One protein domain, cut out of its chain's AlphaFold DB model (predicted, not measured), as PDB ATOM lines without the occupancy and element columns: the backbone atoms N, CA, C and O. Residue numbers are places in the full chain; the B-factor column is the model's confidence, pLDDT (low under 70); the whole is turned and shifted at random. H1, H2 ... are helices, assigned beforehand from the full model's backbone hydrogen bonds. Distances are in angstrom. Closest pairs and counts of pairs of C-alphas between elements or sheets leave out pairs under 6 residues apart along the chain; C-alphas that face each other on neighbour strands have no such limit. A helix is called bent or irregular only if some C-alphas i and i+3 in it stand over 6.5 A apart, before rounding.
ATOM      1  N   ALA A  70     443.982 474.314 391.336       80.38
ATOM      2  CA  ALA A  70     442.662 474.909 391.187       80.38
ATOM      3  C   ALA A  70     441.661 473.891 390.626       80.38
ATOM      4  O   ALA A  70     440.527 473.842 391.092       80.38
ATOM      5  N   GLU A  71     442.078 473.023 389.702       85.69
ATOM      6  CA  GLU A  71     441.237 471.932 389.190       85.69
ATOM      7  C   GLU A  71     440.833 470.942 390.291       85.69
ATOM      8  O   GLU A  71     439.659 470.580 390.401       85.69
ATOM      9  N   LEU A  72     441.772 470.552 391.157       82.31
ATOM     10  CA  LEU A  72     441.479 469.689 392.305       82.31
ATOM     11  C   LEU A  72     440.547 470.368 393.319       82.31
ATOM     12  O   LEU A  72     439.640 469.722 393.846       82.31
ATOM     13  N   ALA A  73     440.732 471.666 393.577       83.25
ATOM     14  CA  ALA A  73     439.828 472.434 394.432       83.25
ATOM     15  C   ALA A  73     438.418 472.521 393.823       83.25
ATOM     16  O   ALA A  73     437.434 472.267 394.517       83.25
ATOM     17  N   LEU A  74     438.307 472.792 392.518       85.56
ATOM     18  CA  LEU A  74     437.031 472.794 391.795       85.56
ATOM     19  C   LEU A  74     436.345 471.429 391.867       85.56
ATOM     20  O   LEU A  74     435.142 471.365 392.102       85.56
ATOM     21  N   ALA A  75     437.082 470.326 391.723       85.88
ATOM     22  CA  ALA A  75     436.507 468.987 391.823       85.88
ATOM     23  C   ALA A  75     435.851 468.736 393.192       85.88
ATOM     24  O   ALA A  75     434.756 468.174 393.250       85.88
ATOM     25  N   LYS A  76     436.466 469.203 394.286       85.69
ATOM     26  CA  LYS A  76     435.877 469.110 395.631       85.69
ATOM     27  C   LYS A  76     434.638 469.988 395.782       85.69
ATOM     28  O   LYS A  76     433.619 469.516 396.273       85.69
ATOM     29  N   VAL A  77     434.690 471.225 395.288       85.31
ATOM     30  CA  VAL A  77     433.529 472.134 395.280       85.31
ATOM     31  C   VAL A  77     432.363 471.513 394.504       85.31
ATOM     32  O   VAL A  77     431.227 471.554 394.968       85.31
ATOM     33  N   LYS A  78     432.634 470.854 393.370       86.56
ATOM     34  CA  LYS A  78     431.618 470.138 392.582       86.56
ATOM     35  C   LYS A  78     430.924 469.043 393.387       86.56
ATOM     36  O   LYS A  78     429.722 468.851 393.243       86.56
ATOM     37  N   GLN A  79     431.686 468.300 394.186       86.81
ATOM     38  CA  GLN A  79     431.140 467.239 395.030       86.81
ATOM     39  C   GLN A  79     430.252 467.816 396.134       86.81
ATOM     40  O   GLN A  79     429.178 467.281 396.385       86.81
ATOM     41  N   THR A  80     430.664 468.926 396.753       84.25
ATOM     42  CA  THR A  80     429.878 469.599 397.797       84.25
ATOM     43  C   THR A  80     428.579 470.195 397.254       84.25
ATOM     44  O   THR A  80     427.534 470.056 397.881       84.25
ATOM     45  N   PHE A  81     428.629 470.823 396.079       83.25
ATOM     46  CA  PHE A  81     427.499 471.533 395.473       83.25
ATOM     47  C   PHE A  81     426.949 470.804 394.243       83.25
ATOM     48  O   PHE A  81     426.647 471.413 393.217       83.25
ATOM     49  N   SER A  82     426.841 469.477 394.318       82.50
ATOM     50  CA  SER A  82     426.285 468.692 393.218       82.50
ATOM     51  C   SER A  82     424.770 468.889 393.124       82.50
ATOM     52  O   SER A  82     424.069 468.833 394.134       82.50
ATOM     53  N   ALA A  83     424.256 469.076 391.912       80.81
ATOM     54  CA  ALA A  83     422.824 469.140 391.645       80.81
ATOM     55  C   ALA A  83     422.440 468.135 390.559       80.81
ATOM     56  O   ALA A  83     423.192 467.900 389.610       80.81
ATOM     57  N   ASN A  84     421.247 467.551 390.678       83.38
ATOM     58  CA  ASN A  84     420.703 466.698 389.630       83.38
ATOM     59  C   ASN A  84     420.127 467.571 388.507       83.38
ATOM     60  O   ASN A  84     418.953 467.941 388.530       83.38
ATOM     61  N   GLU A  85     420.957 467.887 387.512       81.75
ATOM     62  CA  GLU A  85     420.573 468.736 386.378       81.75
ATOM     63  C   GLU A  85     419.326 468.231 385.645       81.75
ATOM     64  O   GLU A  85     418.525 469.031 385.170       81.75
ATOM     65  N   SER A  86     419.130 466.912 385.558       83.12
ATOM     66  CA  SER A  86     417.966 466.346 384.869       83.12
ATOM     67  C   SER A  86     416.657 466.644 385.606       83.12
ATOM     68  O   SER A  86     415.647 466.946 384.972       83.12
ATOM     69  N   ALA A  87     416.681 466.605 386.941       83.19
ATOM     70  CA  ALA A  87     415.538 466.957 387.773       83.19
ATOM     71  C   ALA A  87     415.276 468.467 387.728       83.19
ATOM     72  O   ALA A  87     414.133 468.881 387.559       83.19
ATOM     73  N   LEU A  88     416.337 469.278 387.780       83.50
ATOM     74  CA  LEU A  88     416.242 470.732 387.670       83.50
ATOM     75  C   LEU A  88     415.630 471.162 386.332       83.50
ATOM     76  O   LEU A  88     414.721 471.981 386.314       83.50
ATOM     77  N   ARG A  89     416.060 470.571 385.211       84.31
ATOM     78  CA  ARG A  89     415.475 470.845 383.886       84.31
ATOM     79  C   ARG A  89     413.982 470.532 383.853       84.31
ATOM     80  O   ARG A  89     413.199 471.370 383.428       84.31
ATOM     81  N   LYS A  90     413.576 469.373 384.382       83.31
ATOM     82  CA  LYS A  90     412.152 469.016 384.491       83.31
ATOM     83  C   LYS A  90     411.367 470.031 385.321       83.31
ATOM     84  O   LYS A  90     410.269 470.386 384.916       83.31
ATOM     85  N   LEU A  91     411.933 470.502 386.434       81.88
ATOM     86  CA  LEU A  91     411.316 471.513 387.296       81.88
ATOM     87  C   LEU A  91     411.156 472.859 386.575       81.88
ATOM     88  O   LEU A  91     410.088 473.465 386.628       81.88
ATOM     89  N   ILE A  92     412.188 473.297 385.851       82.44
ATOM     90  CA  ILE A  92     412.153 474.523 385.043       82.44
ATOM     91  C   ILE A  92     411.048 474.439 383.990       82.44
ATOM     92  O   ILE A  92     410.245 475.363 383.863       82.44
ATOM     93  N   SER A  93     410.983 473.325 383.260       82.75
ATOM     94  CA  SER A  93     410.003 473.138 382.191       82.75
ATOM     95  C   SER A  93     408.587 472.951 382.744       82.75
ATOM     96  O   SER A  93     407.643 473.465 382.150       82.75
ATOM     97  N   SER A  94     408.413 472.302 383.903       80.12
ATOM     98  CA  SER A  94     407.095 472.140 384.537       80.12
ATOM     99  C   SER A  94     406.550 473.437 385.130       80.12
ATOM    100  O   SER A  94     405.340 473.628 385.155       80.12
ATOM    101  N   LYS A  95     407.429 474.317 385.622       78.44
ATOM    102  CA  LYS A  95     407.057 475.634 386.159       78.44
ATOM    103  C   LYS A  95     407.027 476.740 385.095       78.44
ATOM    104  O   LYS A  95     406.514 477.818 385.361       78.44
ATOM    105  N   GLY A  96     407.547 476.481 383.895       78.19
ATOM    106  CA  GLY A  96     407.533 477.432 382.782       78.19
ATOM    107  C   GLY A  96     408.594 478.536 382.852       78.19
ATOM    108  O   GLY A  96     408.494 479.488 382.090       78.19
ATOM    109  N   TYR A  97     409.630 478.409 383.690       81.19
ATOM    110  CA  TYR A  97     410.653 479.454 383.906       81.19
ATOM    111  C   TYR A  97     411.792 479.474 382.875       81.19
ATOM    112  O   TYR A  97     412.823 480.120 383.074       81.19
ATOM    113  N   ALA A  98     411.673 478.706 381.791       82.81
ATOM    114  CA  ALA A  98     412.758 478.534 380.827       82.81
ATOM    115  C   ALA A  98     413.207 479.870 380.203       82.81
ATOM    116  O   ALA A  98     414.397 480.079 379.969       82.81
ATOM    117  N   THR A  99     412.272 480.786 379.953       80.88
ATOM    118  CA  THR A  99     412.546 482.101 379.359       80.88
ATOM    119  C   THR A  99     413.270 483.049 380.311       80.88
ATOM    120  O   THR A  99     414.199 483.747 379.902       80.88
ATOM    121  N   GLU A 100     412.885 483.048 381.577       79.62
ATOM    122  CA  GLU A 100     413.435 483.863 382.659       79.62
ATOM    123  C   GLU A 100     414.854 483.384 382.973       79.62
ATOM    124  O   GLU A 100     415.798 484.170 383.038       79.62
ATOM    125  N   ILE A 101     415.046 482.067 383.052       85.00
ATOM    126  CA  ILE A 101     416.357 481.462 383.306       85.00
ATOM    127  C   ILE A 101     417.313 481.693 382.134       85.00
ATOM    128  O   ILE A 101     418.493 481.973 382.357       85.00
ATOM    129  N   ASP A 102     416.832 481.667 380.886       85.25
ATOM    130  CA  ASP A 102     417.637 482.062 379.723       85.25
ATOM    131  C   ASP A 102     418.097 483.528 379.824       85.25
ATOM    132  O   ASP A 102     419.270 483.840 379.589       85.25
ATOM    133  N   ARG A 103     417.208 484.444 380.237       83.56
ATOM    134  CA  ARG A 103     417.551 485.860 380.462       83.56
ATOM    135  C   ARG A 103     418.579 486.022 381.579       83.56
ATOM    136  O   ARG A 103     419.570 486.731 381.381       83.56
ATOM    137  N   VAL A 104     418.395 485.334 382.707       85.56
ATOM    138  CA  VAL A 104     419.347 485.310 383.833       85.56
ATOM    139  C   VAL A 104     420.709 484.806 383.368       85.56
ATOM    140  O   VAL A 104     421.717 485.478 383.584       85.56
ATOM    141  N   THR A 105     420.751 483.675 382.665       88.62
ATOM    142  CA  THR A 105     421.993 483.074 382.152       88.62
ATOM    143  C   THR A 105     422.716 484.022 381.199       88.62
ATOM    144  O   THR A 105     423.926 484.240 381.313       88.62
ATOM    145  N   LYS A 106     421.985 484.664 380.280       87.75
ATOM    146  CA  LYS A 106     422.540 485.686 379.378       87.75
ATOM    147  C   LYS A 106     423.081 486.893 380.137       87.75
ATOM    148  O   LYS A 106     424.142 487.399 379.767       87.75
ATOM    149  N   ARG A 107     422.390 487.355 381.184       87.56
ATOM    150  CA  ARG A 107     422.839 488.473 382.028       87.56
ATOM    151  C   ARG A 107     424.111 488.108 382.794       87.56
ATOM    152  O   ARG A 107     425.076 488.862 382.721       87.56
ATOM    153  N   LEU A 108     424.162 486.929 383.416       88.31
ATOM    154  CA  LEU A 108     425.355 486.415 384.103       88.31
ATOM    155  C   LEU A 108     426.559 486.309 383.159       88.31
ATOM    156  O   LEU A 108     427.646 486.774 383.486       88.31
ATOM    157  N   ASN A 109     426.359 485.791 381.945       88.62
ATOM    158  CA  ASN A 109     427.425 485.685 380.941       88.62
ATOM    159  C   ASN A 109     427.971 487.055 380.486       88.62
ATOM    160  O   ASN A 109     429.142 487.162 380.105       88.62
ATOM    161  N   ARG A 110     427.141 488.106 380.535       88.31
ATOM    162  CA  ARG A 110     427.518 489.495 380.212       88.31
ATOM    163  C   ARG A 110     428.112 490.255 381.399       88.31
ATOM    164  O   ARG A 110     428.720 491.303 381.183       88.31
ATOM    165  N   GLN A 111     427.958 489.753 382.623       87.62
ATOM    166  CA  GLN A 111     428.430 490.429 383.825       87.62
ATOM    167  C   GLN A 111     429.961 490.546 383.828       87.62
ATOM    168  O   GLN A 111     430.685 489.608 383.473       87.62
ATOM    169  N   ARG A 112     430.464 491.709 384.255       87.50
ATOM    170  CA  ARG A 112     431.899 491.970 384.422       87.50
ATOM    171  C   ARG A 112     432.396 491.365 385.738       87.50
ATOM    172  O   ARG A 112     432.499 492.058 386.739       87.50
ATOM    173  N   ILE A 113     432.683 490.070 385.710       87.94
ATOM    174  CA  ILE A 113     433.329 489.319 386.795       87.94
ATOM    175  C   ILE A 113     434.664 488.759 386.301       87.94
ATOM    176  O   ILE A 113     434.849 488.608 385.090       87.94
ATOM    177  N   SER A 114     435.583 488.440 387.215       88.38
ATOM    178  CA  SER A 114     436.818 487.754 386.833       88.38
ATOM    179  C   SER A 114     436.520 486.382 386.224       88.38
ATOM    180  O   SER A 114     435.487 485.760 386.498       88.38
ATOM    181  N   GLU A 115     437.446 485.882 385.409       86.81
ATOM    182  CA  GLU A 115     437.278 484.564 384.798       86.81
ATOM    183  C   GLU A 115     437.350 483.442 385.842       86.81
ATOM    184  O   GLU A 115     436.605 482.472 385.751       86.81
ATOM    185  N   ASN A 116     438.158 483.598 386.894       84.75
ATOM    186  CA  ASN A 116     438.247 482.597 387.956       84.75
ATOM    187  C   ASN A 116     436.921 482.484 388.727       84.75
ATOM    188  O   ASN A 116     436.425 481.376 388.936       84.75
ATOM    189  N   LYS A 117     436.288 483.618 389.065       87.69
ATOM    190  CA  LYS A 117     434.920 483.630 389.617       87.69
ATOM    191  C   LYS A 117     433.935 482.976 388.667       87.69
ATOM    192  O   LYS A 117     433.089 482.199 389.097       87.69
ATOM    193  N   ARG A 118     434.054 483.265 387.372       89.25
ATOM    194  CA  ARG A 118     433.181 482.702 386.344       89.25
ATOM    195  C   ARG A 118     433.297 481.184 386.241       89.25
ATOM    196  O   ARG A 118     432.281 480.526 386.053       89.25
ATOM    197  N   VAL A 119     434.495 480.628 386.407       89.19
ATOM    198  CA  VAL A 119     434.724 479.175 386.442       89.19
ATOM    199  C   VAL A 119     434.050 478.533 387.653       89.19
ATOM    200  O   VAL A 119     433.351 477.533 387.492       89.19
ATOM    201  N   VAL A 120     434.195 479.120 388.846       88.12
ATOM    202  CA  VAL A 120     433.510 478.618 390.053       88.12
ATOM    203  C   VAL A 120     431.992 478.734 389.896       88.12
ATOM    204  O   VAL A 120     431.268 477.776 390.162       88.12
ATOM    205  N   LEU A 121     431.506 479.871 389.391       89.56
ATOM    206  CA  LEU A 121     430.089 480.078 389.102       89.56
ATOM    207  C   LEU A 121     429.572 479.034 388.110       89.56
ATOM    208  O   LEU A 121     428.541 478.430 388.367       89.56
ATOM    209  N   ALA A 122     430.279 478.772 387.011       89.12
ATOM    210  CA  ALA A 122     429.850 477.798 386.009       89.12
ATOM    211  C   ALA A 122     429.672 476.388 386.576       89.12
ATOM    212  O   ALA A 122     428.799 475.649 386.127       89.12
ATOM    213  N   LEU A 123     430.478 476.035 387.572       88.31
ATOM    214  CA  LEU A 123     430.405 474.750 388.244       88.31
ATOM    215  C   LEU A 123     429.210 474.650 389.202       88.31
ATOM    216  O   LEU A 123     428.575 473.602 389.283       88.31
ATOM    217  N   VAL A 124     428.934 475.725 389.942       89.06
ATOM    218  CA  VAL A 124     427.979 475.723 391.064       89.06
ATOM    219  C   VAL A 124     426.612 476.297 390.663       89.06
ATOM    220  O   VAL A 124     425.627 476.118 391.375       89.06
ATOM    221  N   TYR A 125     426.509 476.922 389.489       89.94
ATOM    222  CA  TYR A 125     425.296 477.568 388.988       89.94
ATOM    223  C   TYR A 125     424.046 476.672 389.017       89.94
ATOM    224  O   TYR A 125     423.028 477.138 389.533       89.94
ATOM    225  N   PRO A 126     424.078 475.396 388.574       88.88
ATOM    226  CA  PRO A 126     422.901 474.531 388.656       88.88
ATOM    227  C   PRO A 126     422.406 474.322 390.093       88.88
ATOM    228  O   PRO A 126     421.203 474.287 390.334       88.88
ATOM    229  N   TYR A 127     423.323 474.217 391.057       87.62
ATOM    230  CA  TYR A 127     422.971 474.086 392.467       87.62
ATOM    231  C   TYR A 127     422.358 475.373 393.015       87.62
ATOM    232  O   TYR A 127     421.287 475.317 393.611       87.62
ATOM    233  N   LEU A 128     422.981 476.530 392.758       86.25
ATOM    234  CA  LEU A 128     422.453 477.827 393.207       86.25
ATOM    235  C   LEU A 128     421.053 478.075 392.653       86.25
ATOM    236  O   LEU A 128     420.158 478.488 393.384       86.25
ATOM    237  N   LEU A 129     420.853 477.764 391.371       86.62
ATOM    238  CA  LEU A 129     419.556 477.877 390.726       86.62
ATOM    239  C   LEU A 129     418.520 476.973 391.399       86.62
ATOM    240  O   LEU A 129     417.426 477.426 391.712       86.62
ATOM    241  N   ASN A 130     418.873 475.713 391.656       85.19
ATOM    242  CA  ASN A 130     417.979 474.767 392.313       85.19
ATOM    243  C   ASN A 130     417.587 475.228 393.724       85.19
ATOM    244  O   ASN A 130     416.413 475.159 394.080       85.19
ATOM    245  N   THR A 131     418.542 475.729 394.509       82.19
ATOM    246  CA  THR A 131     418.286 476.264 395.853       82.19
ATOM    247  C   THR A 131     417.351 477.468 395.797       82.19
ATOM    248  O   THR A 131     416.335 477.481 396.484       82.19
ATOM    249  N   LEU A 132     417.626 478.441 394.925       79.81
ATOM    250  CA  LEU A 132     416.795 479.641 394.789       79.81
ATOM    251  C   LEU A 132     415.378 479.322 394.290       79.81
ATOM    252  O   LEU A 132     414.411 479.889 394.789       79.81
ATOM    253  N   LEU A 133     415.238 478.397 393.338       78.75
ATOM    254  CA  LEU A 133     413.930 477.969 392.830       78.75
ATOM    255  C   LEU A 133     413.143 477.122 393.838       78.75
ATOM    256  O   LEU A 133     411.920 477.095 393.762       78.75
ATOM    257  N   SER A 134     413.823 476.437 394.763       73.12
ATOM    258  CA  SER A 134     413.177 475.636 395.814       73.12
ATOM    259  C   SER A 134     412.806 476.460 397.050       73.12
ATOM    260  O   SER A 134     411.878 476.091 397.761       73.12
ATOM    261  N   CYS A 135     413.539 477.541 397.338       64.31
ATOM    262  CA  CYS A 135     413.281 478.420 398.482       64.31
ATOM    263  C   CYS A 135     412.216 479.487 398.209       64.31
ATOM    264  O   CYS A 135     411.643 480.019 399.155       64.31
ATOM    265  N   ASN A 136     411.961 479.812 396.943       56.84
ATOM    266  CA  ASN A 136     410.917 480.756 396.581       56.84
ATOM    267  C   ASN A 136     409.586 480.012 396.421       56.84
ATOM    268  O   ASN A 136     409.502 479.082 395.618       56.84
ATOM    269  N   ASP A 137     408.542 480.468 397.121       50.09
ATOM    270  CA  ASP A 137     407.132 480.188 396.809       50.09
ATOM    271  C   ASP A 137     406.800 480.799 395.434       50.09
ATOM    272  O   ASP A 137     406.096 481.800 395.296       50.09
ATOM    273  N   ALA A 138     407.377 480.224 394.382       50.19
ATOM    274  CA  ALA A 138     407.397 480.745 393.020       50.19
ATOM    275  C   ALA A 138     406.033 480.627 392.302       50.19
ATOM    276  O   ALA A 138     405.936 480.791 391.086       50.19
ATOM    277  N   ASP A 139     404.967 480.353 393.057       48.81
ATOM    278  CA  ASP A 139     403.586 480.339 392.580       48.81
ATOM    279  C   ASP A 139     402.976 481.753 392.513       48.81
ATOM    280  O   ASP A 139     401.910 481.934 391.926       48.81
ATOM    281  N   GLN A 140     403.660 482.779 393.036       47.94
ATOM    282  CA  GLN A 140     403.340 484.170 392.715       47.94
ATOM    283  C   GLN A 140     404.098 484.591 391.456       47.94
ATOM    284  O   GLN A 140     405.326 484.604 391.440       47.94
ATOM    285  N   GLU A 141     403.330 484.896 390.404       42.44
ATOM    286  CA  GLU A 141     403.754 485.414 389.099       42.44
ATOM    287  C   GLU A 141     405.132 486.090 389.137       42.44
ATOM    288  O   GLU A 141     405.273 487.223 389.606       42.44
ATOM    289  N   ILE A 142     406.150 485.405 388.607       50.09
ATOM    290  CA  ILE A 142     407.473 485.988 388.387       50.09
ATOM    291  C   ILE A 142     407.330 487.029 387.271       50.09
ATOM    292  O   ILE A 142     407.584 486.764 386.098       50.09
ATOM    293  N   LYS A 143     406.877 488.236 387.622       46.25
ATOM    294  CA  LYS A 143     407.090 489.421 386.792       46.25
ATOM    295  C   LYS A 143     408.588 489.702 386.820       46.25
ATOM    296  O   LYS A 143     409.169 490.035 387.848       46.25
ATOM    297  N   ASP A 144     409.198 489.454 385.674       49.38
ATOM    298  CA  ASP A 144     410.635 489.388 385.435       49.38
ATOM    299  C   ASP A 144     411.319 490.775 385.491       49.38
ATOM    300  O   ASP A 144     411.749 491.316 384.474       49.38
ATOM    301  N   GLU A 145     411.414 491.361 386.693       50.59
ATOM    302  CA  GLU A 145     412.185 492.590 386.991       50.59
ATOM    303  C   GLU A 145     413.232 492.396 388.127       50.59
ATOM    304  O   GLU A 145     414.030 493.281 388.428       50.59
ATOM    305  N   THR A 146     413.299 491.212 388.746       55.72
ATOM    306  CA  THR A 146     413.553 491.002 390.190       55.72
ATOM    307  C   THR A 146     414.967 490.566 390.608       55.72
ATOM    308  O   THR A 146     415.128 489.692 391.455       55.72
ATOM    309  N   GLY A 147     416.036 491.143 390.047       69.38
ATOM    310  CA  GLY A 147     417.385 490.981 390.633       69.38
ATOM    311  C   GLY A 147     417.909 489.534 390.734       69.38
ATOM    312  O   GLY A 147     418.879 489.282 391.435       69.38
ATOM    313  N   PHE A 148     417.324 488.560 390.028       79.69
ATOM    314  CA  PHE A 148     417.658 487.140 390.211       79.69
ATOM    315  C   PHE A 148     419.117 486.814 389.847       79.69
ATOM    316  O   PHE A 148     419.780 486.034 390.521       79.69
ATOM    317  N   ALA A 149     419.663 487.461 388.813       82.25
ATOM    318  CA  ALA A 149     421.092 487.363 388.506       82.25
ATOM    319  C   ALA A 149     421.967 487.915 389.647       82.25
ATOM    320  O   ALA A 149     423.029 487.364 389.919       82.25
ATOM    321  N   GLU A 150     421.518 488.974 390.325       82.06
ATOM    322  CA  GLU A 150     422.199 489.529 391.499       82.06
ATOM    323  C   GLU A 150     422.053 488.598 392.703       82.06
ATOM    324  O   GLU A 150     423.034 488.394 393.401       82.06
ATOM    325  N   ALA A 151     420.902 487.947 392.892       82.56
ATOM    326  CA  ALA A 151     420.705 486.929 393.925       82.56
ATOM    327  C   ALA A 151     421.624 485.712 393.721       82.56
ATOM    328  O   ALA A 151     422.229 485.224 394.671       82.56
ATOM    329  N   VAL A 152     421.798 485.254 392.477       85.81
ATOM    330  CA  VAL A 152     422.755 484.181 392.151       85.81
ATOM    331  C   VAL A 152     424.188 484.606 392.480       85.81
ATOM    332  O   VAL A 152     424.943 483.817 393.047       85.81
ATOM    333  N   LEU A 153     424.576 485.837 392.134       85.00
ATOM    334  CA  LEU A 153     425.902 486.365 392.467       85.00
ATOM    335  C   LEU A 153     426.076 486.555 393.977       85.00
ATOM    336  O   LEU A 153     427.134 486.237 394.506       85.00
ATOM    337  N   PHE A 154     425.032 487.000 394.671       84.94
ATOM    338  CA  PHE A 154     425.018 487.130 396.119       84.94
ATOM    339  C   PHE A 154     425.221 485.775 396.799       84.94
ATOM    340  O   PHE A 154     426.076 485.664 397.666       84.94
ATOM    341  N   GLU A 155     424.513 484.723 396.378       85.38
ATOM    342  CA  GLU A 155     424.698 483.377 396.939       85.38
ATOM    343  C   GLU A 155     426.080 482.791 396.612       85.38
ATOM    344  O   GLU A 155     426.684 482.104 397.437       85.38
ATOM    345  N   LEU A 156     426.636 483.108 395.438       86.56
ATOM    346  CA  LEU A 156     428.018 482.764 395.097       86.56
ATOM    347  C   LEU A 156     429.025 483.438 396.053       86.56
ATOM    348  O   LEU A 156     429.996 482.805 396.476       86.56
ATOM    349  N   GLU A 157     428.791 484.713 396.377       84.62
ATOM    350  CA  GLU A 157     429.615 485.568 397.241       84.62
ATOM    351  C   GLU A 157     429.183 485.548 398.711       84.62
ATOM    352  O   GLU A 157     429.686 486.319 399.527       84.62
ATOM    353  N   ARG A 158     428.275 484.666 399.109       85.12
ATOM    354  CA  ARG A 158     427.831 484.610 400.497       85.12
ATOM    355  C   ARG A 158     428.980 484.187 401.416       85.12
ATOM    356  O   ARG A 158     429.914 483.491 400.999       85.12
ATOM    357  N   GLU A 159     428.931 484.605 402.676       82.00
ATOM    358  CA  GLU A 159     429.812 484.047 403.705       82.00
ATOM    359  C   GLU A 159     429.578 482.540 403.843       82.00
ATOM    360  O   GLU A 159     428.441 482.071 403.919       82.00
ATOM    361  N   ASN A 160     430.667 481.775 403.860       81.12
ATOM    362  CA  ASN A 160     430.676 480.315 403.751       81.12
ATOM    363  C   ASN A 160     430.009 479.776 402.470       81.12
ATOM    364  O   ASN A 160     429.681 478.592 402.394       81.12
ATOM    365  N   GLY A 161     429.846 480.629 401.457       83.44
ATOM    366  CA  GLY A 161     429.342 480.266 400.142       83.44
ATOM    367  C   GLY A 161     430.376 479.521 399.287       83.44
ATOM    368  O   GLY A 161     431.500 479.241 399.726       83.44
ATOM    369  N   PRO A 162     430.034 479.206 398.028       86.56
ATOM    370  CA  PRO A 162     430.889 478.400 397.162       86.56
ATOM    371  C   PRO A 162     432.286 478.989 396.919       86.56
ATOM    372  O   PRO A 162     433.256 478.233 396.835       86.56
ATOM    373  N   LEU A 163     432.420 480.322 396.853       86.44
ATOM    374  CA  LEU A 163     433.727 480.978 396.705       86.44
ATOM    375  C   LEU A 163     434.619 480.823 397.942       86.44
ATOM    376  O   LEU A 163     435.833 480.662 397.796       86.44
ATOM    377  N   ASP A 164     434.044 480.826 399.145       86.12
ATOM    378  CA  ASP A 164     434.806 480.573 400.373       86.12
ATOM    379  C   ASP A 164     435.289 479.136 400.433       86.12
ATOM    380  O   ASP A 164     436.448 478.888 400.764       86.12
ATOM    381  N   VAL A 165     434.417 478.185 400.095       86.75
ATOM    382  CA  VAL A 165     434.783 476.764 400.057       86.75
ATOM    383  C   VAL A 165     435.904 476.541 399.048       86.75
ATOM    384  O   VAL A 165     436.903 475.902 399.376       86.75
ATOM    385  N   PHE A 166     435.788 477.130 397.854       87.19
ATOM    386  CA  PHE A 166     436.838 477.070 396.844       87.19
ATOM    387  C   PHE A 166     438.165 477.637 397.364       87.19
ATOM    388  O   PHE A 166     439.190 476.957 397.312       87.19
ATOM    389  N   SER A 167     438.146 478.846 397.929       85.06
ATOM    390  CA  SER A 167     439.354 479.519 398.423       85.06
ATOM    391  C   SER A 167     440.017 478.740 399.563       85.06
ATOM    392  O   SER A 167     441.232 478.538 399.555       85.06
ATOM    393  N   LYS A 168     439.226 478.210 400.506       87.19
ATOM    394  CA  LYS A 168     439.714 477.356 401.602       87.19
ATOM    395  C   LYS A 168     440.360 476.073 401.076       87.19
ATOM    396  O   LYS A 168     441.407 475.670 401.580       87.19
ATOM    397  N   GLU A 169     439.774 475.428 400.068       84.81
ATOM    398  CA  GLU A 169     440.353 474.215 399.476       84.81
ATOM    399  C   GLU A 169     441.642 474.495 398.699       84.81
ATOM    400  O   GLU A 169     442.592 473.719 398.819       84.81
ATOM    401  N   VAL A 170     441.734 475.619 397.983       84.44
ATOM    402  CA  VAL A 170     442.987 476.045 397.337       84.44
ATOM    403  C   VAL A 170     444.098 476.205 398.375       84.44
ATOM    404  O   VAL A 170     445.165 475.614 398.215       84.44
ATOM    405  N   VAL A 171     443.848 476.924 399.476       84.38
ATOM    406  CA  VAL A 171     444.850 477.133 400.539       84.38
ATOM    407  C   VAL A 171     445.301 475.814 401.165       84.38
ATOM    408  O   VAL A 171     446.500 475.604 401.347       84.38
ATOM    409  N   LYS A 172     444.375 474.885 401.432       83.75
ATOM    410  CA  LYS A 172     444.721 473.549 401.946       83.75
ATOM    411  C   LYS A 172     445.636 472.784 400.989       83.75
ATOM    412  O   LYS A 172     446.618 472.190 401.427       83.75
ATOM    413  N   LEU A 173     445.330 472.794 399.692       82.81
ATOM    414  CA  LEU A 173     446.128 472.085 398.688       82.81
ATOM    415  C   LEU A 173     447.514 472.718 398.501       82.81
ATOM    416  O   LEU A 173     448.505 471.996 398.377       82.81
ATOM    417  N   VAL A 174     447.604 474.051 398.525       82.38
ATOM    418  CA  VAL A 174     448.885 474.777 398.498       82.38
ATOM    419  C   VAL A 174     449.708 474.450 399.746       82.38
ATOM    420  O   VAL A 174     450.881 474.098 399.623       82.38
ATOM    421  N   GLY A 175     449.101 474.480 400.935       79.31
ATOM    422  CA  GLY A 175     449.766 474.100 402.183       79.31
ATOM    423  C   GLY A 175     450.318 472.682 402.153       79.31
ATOM    424  O   GLY A 175     451.491 472.475 402.457       79.31
ATOM    425  N   ALA A 176     449.525 471.724 401.671       80.00
ATOM    426  CA  ALA A 176     449.966 470.342 401.499       80.00
ATOM    427  C   ALA A 176     451.166 470.226 400.542       80.00
ATOM    428  O   ALA A 176     452.133 469.526 400.845       80.00
ATOM    429  N   LYS A 177     451.148 470.950 399.414       80.12
ATOM    430  CA  LYS A 177     452.257 470.963 398.444       80.12
ATOM    431  C   LYS A 177     453.545 471.537 399.040       80.12
ATOM    432  O   LYS A 177     454.624 471.012 398.771       80.12
ATOM    433  N   HIS A 178     453.438 472.593 399.841       79.50
ATOM    434  CA  HIS A 178     454.581 473.283 400.448       79.50
ATOM    435  C   HIS A 178     454.944 472.775 401.853       79.50
ATOM    436  O   HIS A 178     455.854 473.323 402.469       79.50
ATOM    437  N   ARG A 179     454.278 471.719 402.348       76.19
ATOM    438  CA  ARG A 179     454.434 471.175 403.712       76.19
ATOM    439  C   ARG A 179     454.235 472.227 404.813       76.19
ATOM    440  O   ARG A 179     454.873 472.161 405.859       76.19
ATOM    441  N   ILE A 180     453.355 473.195 404.568       74.50
ATOM    442  CA  ILE A 180     452.947 474.188 405.562       74.50
ATOM    443  C   ILE A 180     451.749 473.613 406.310       74.50
ATOM    444  O   ILE A 180     450.714 473.325 405.702       74.50
ATOM    445  N   ASP A 181     451.890 473.450 407.623       68.31
ATOM    446  CA  ASP A 181     450.805 472.961 408.463       68.31
ATOM    447  C   ASP A 181     449.864 474.101 408.873       68.31
ATOM    448  O   ASP A 181     449.996 474.721 409.927       68.31
ATOM    449  N   PHE A 182     448.882 474.374 408.018       66.19
ATOM    450  CA  PHE A 182     447.792 475.301 408.322       66.19
ATOM    451  C   PHE A 182     446.761 474.730 409.315       66.19
ATOM    452  O   PHE A 182     445.770 475.404 409.603       66.19
ATOM    453  N   ALA A 183     446.931 473.499 409.816       62.62
ATOM    454  CA  ALA A 183     446.081 472.967 410.881       62.62
ATOM    455  C   ALA A 183     446.459 473.543 412.254       62.62
ATOM    456  O   ALA A 183     445.593 473.650 413.121       62.62
ATOM    457  N   ALA A 184     447.716 473.959 412.431       60.78
ATOM    458  CA  ALA A 184     448.198 474.590 413.656       60.78
ATOM    459  C   ALA A 184     447.730 476.050 413.812       60.78
ATOM    460  O   ALA A 184     447.646 476.541 414.936       60.78
ATOM    461  N   ASP A 185     447.395 476.733 412.710       65.69
ATOM    462  CA  ASP A 185     447.050 478.156 412.726       65.69
ATOM    463  C   ASP A 185     445.867 478.478 411.794       65.69
ATOM    464  O   ASP A 185     446.007 478.830 410.615       65.69
ATOM    465  N   ASN A 186     444.654 478.325 412.340       70.50
ATOM    466  CA  ASN A 186     443.406 478.587 411.621       70.50
ATOM    467  C   ASN A 186     443.298 480.050 411.158       70.50
ATOM    468  O   ASN A 186     442.705 480.307 410.113       70.50
ATOM    469  N   VAL A 187     443.911 480.996 411.883       74.56
ATOM    470  CA  VAL A 187     443.850 482.430 411.565       74.56
ATOM    471  C   VAL A 187     444.624 482.733 410.285       74.56
ATOM    472  O   VAL A 187     444.105 483.412 409.400       74.56
ATOM    473  N   LEU A 188     445.831 482.179 410.137       72.12
ATOM    474  CA  LEU A 188     446.620 482.317 408.909       72.12
ATOM    475  C   LEU A 188     445.909 481.689 407.708       72.12
ATOM    476  O   LEU A 188     445.856 482.296 406.639       72.12
ATOM    477  N   ARG A 189     445.322 480.497 407.876       75.06
ATOM    478  CA  ARG A 189     444.565 479.834 406.803       75.06
ATOM    479  C   ARG A 189     443.396 480.689 406.327       75.06
ATOM    480  O   ARG A 189     443.197 480.833 405.121       75.06
ATOM    481  N   ASP A 190     442.628 481.230 407.263       75.62
ATOM    482  CA  ASP A 190     441.424 481.993 406.958       75.62
ATOM    483  C   ASP A 190     441.782 483.365 406.352       75.62
ATOM    484  O   ASP A 190     441.127 483.807 405.408       75.62
ATOM    485  N   LEU A 191     442.889 483.981 406.784       75.62
ATOM    486  CA  LEU A 191     443.411 485.225 406.207       75.62
ATOM    487  C   LEU A 191     443.921 485.035 404.772       75.62
ATOM    488  O   LEU A 191     443.616 485.843 403.893       75.62
ATOM    489  N   VAL A 192     444.646 483.946 404.495       76.12
ATOM    490  CA  VAL A 192     445.087 483.623 403.127       76.12
ATOM    491  C   VAL A 192     443.891 483.253 402.250       76.12
ATOM    492  O   VAL A 192     443.820 483.687 401.103       76.12
ATOM    493  N   ALA A 193     442.911 482.507 402.770       77.88
ATOM    494  CA  ALA A 193     441.695 482.184 402.025       77.88
ATOM    495  C   ALA A 193     440.902 483.448 401.665       77.88
ATOM    496  O   ALA A 193     440.419 483.563 400.539       77.88
ATOM    497  N   TYR A 194     440.832 484.423 402.574       80.31
ATOM    498  CA  TYR A 194     440.247 485.733 402.300       80.31
ATOM    499  C   TYR A 194     441.001 486.483 401.191       80.31
ATOM    500  O   TYR A 194     440.377 487.015 400.275       80.31
ATOM    501  N   GLN A 195     442.338 486.479 401.215       78.25
ATOM    502  CA  GLN A 195     443.147 487.101 400.158       78.25
ATOM    503  C   GLN A 195     442.960 486.418 398.800       78.25
ATOM    504  O   GLN A 195     442.801 487.103 397.790       78.25
ATOM    505  N   VAL A 196     442.925 485.081 398.769       79.38
ATOM    506  CA  VAL A 196     442.615 484.314 397.553       79.38
ATOM    507  C   VAL A 196     441.241 484.717 397.037       79.38
ATOM    508  O   VAL A 196     441.114 485.063 395.868       79.38
ATOM    509  N   ARG A 197     440.232 484.766 397.909       80.38
ATOM    510  CA  ARG A 197     438.875 485.182 397.555       80.38
ATOM    511  C   ARG A 197     438.802 486.610 397.012       80.38
ATOM    512  O   ARG A 197     438.037 486.848 396.085       80.38
ATOM    513  N   ALA A 198     439.559 487.547 397.576       76.94
ATOM    514  CA  ALA A 198     439.603 488.933 397.110       76.94
ATOM    515  C   ALA A 198     440.297 489.082 395.744       76.94
ATOM    516  O   ALA A 198     440.009 490.026 395.011       76.94
ATOM    517  N   ALA A 199     441.209 488.162 395.407       77.94
ATOM    518  CA  ALA A 199     441.896 488.116 394.117       77.94
ATOM    519  C   ALA A 199     441.073 487.432 393.008       77.94
ATOM    520  O   ALA A 199     441.365 487.612 391.822       77.94
ATOM    521  N   LEU A 200     440.062 486.639 393.386       73.12
ATOM    522  CA  LEU A 200     439.010 486.160 392.488       73.12
ATOM    523  C   LEU A 200     438.086 487.330 392.149       73.12
ATOM    524  O   LEU A 200     437.645 487.403 390.992       73.12
TER     525      LEU A 200
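AT A GLANCE: This is residues 70 to 200 of the 200 residues of an uncharacterized protein of gamma proteobacterium HdN1 (UniProt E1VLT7). The model is an elongated body of helices in two parts set end to end: at one end H1 and H7 pack on the long helix H6, and at the other H4b and H5 cross each other, with H2 packed on H4b and H3 on H5. The bent helix H4 links the two parts, its arm H4a lying near the mean of the C-alphas and its arm H4b reaching into the second part, while a long unnamed stretch, residues 136 to 147, lies at the far end of that part. The printed part has 131 residues with seven named helices, H1 to H7 in order along the chain, and no named strand, and its class is all helix. It is only just compact, close to loose, with a radius of gyration of the C-alphas of 16.8 A, and its C-alphas span 53 by 28 by 22 A.

HOW THE PARTS SIT: H1, residues 70 to 80, touches H6, residues 162 to 178, at a steep tilt of 48 degrees, opposite ways, and the closest C-alphas are those of Ala 73 and Glu 169, 5.4 A apart. H2 is residues 85 to 95, and H3 is residues 98 to 110; they are close but not clearly touching, their closest C-alphas, of Ile 92 and Ala 98, 5.9 A apart. By its hydrogen bonds H4, residues 115 to 135, was assigned as one helix, but it is bent: C-alphas 123 and 126 are 7.5 A apart, and its arms H4a, residues 115 to 123, and H4b, residues 126 to 135, stand at a steep tilt of 63 degrees. H3 and H4a are near each other, with 5 pairs of C-alphas within 10 A. H4a only just touches H1, with 3 pairs of C-alphas within 8 A, the closest those of Lys 78 and Leu 123, 6.4 A apart. H4a also touches residues 162 to 166 of H6, with Val 120 and Leu 163 the closest at 7.1 A between C-alphas. H4b only just touches H2, with 3 pairs of C-alphas within 8 A; the closest are those of Leu 88 and Asn 130, 6.4 A apart. H5, residues 148 to 156, touches H4b at a tilt of 69 degrees, only just steep, and the C-alphas of Leu 128 and Val 152 are the closest, 6.4 A apart. H5 also touches residues 104 to 108 of H3, the closest C-alphas being those of Val 104 and Ala 149, 5.4 A apart. H5 and H6 touch only at the corner, and only just, with 3 pairs of C-alphas within 8 A, the closest those of Leu 156 and Pro 162, 5.6 A apart. H7, residues 186 to 199, touches H6 with 16 pairs of C-alphas within 8 A at a steep tilt of 63 degrees, opposite ways, and the C-alphas of Ser 167 and Ala 193 are the closest, 5.1 A apart. Helix packing is mostly crossed, at tilts that are not shallow. Among the pairs that are apart are H1 and H7, and H2 and H6. In H1, H2, H3, H4a, H4b, H5, H6 and H7 every O i to N i+4 pair is within hydrogen-bond range.

IN THESE COORDINATES: H1 begins at C-alpha 70, (442.662, 474.909, 391.187), and is 15.3 A long from first to last C-alpha. H2 is 15.2 A long and H3 18.4 A. H4a measures 12.5 A and H4b 14.3 A, the latter ending at C-alpha 135, (413.281, 478.420, 398.482). H5 is 12.3 A long, H6 24.5 A and H7 20.0 A, with H7 ending at C-alpha 199, (441.896, 488.116, 394.117).

THE WHOLE: The two C-alphas farthest apart are those of Glu 141 and Arg 179, 54.6 A. The printed part has no cut, and its last residue, Leu 200, is the chain's last. The link from H4 to H5 is long, with 12 residues between them. The mean pLDDT of the printed part is 79.4, and residues 135 to 147 and 181 to 185 are under 70.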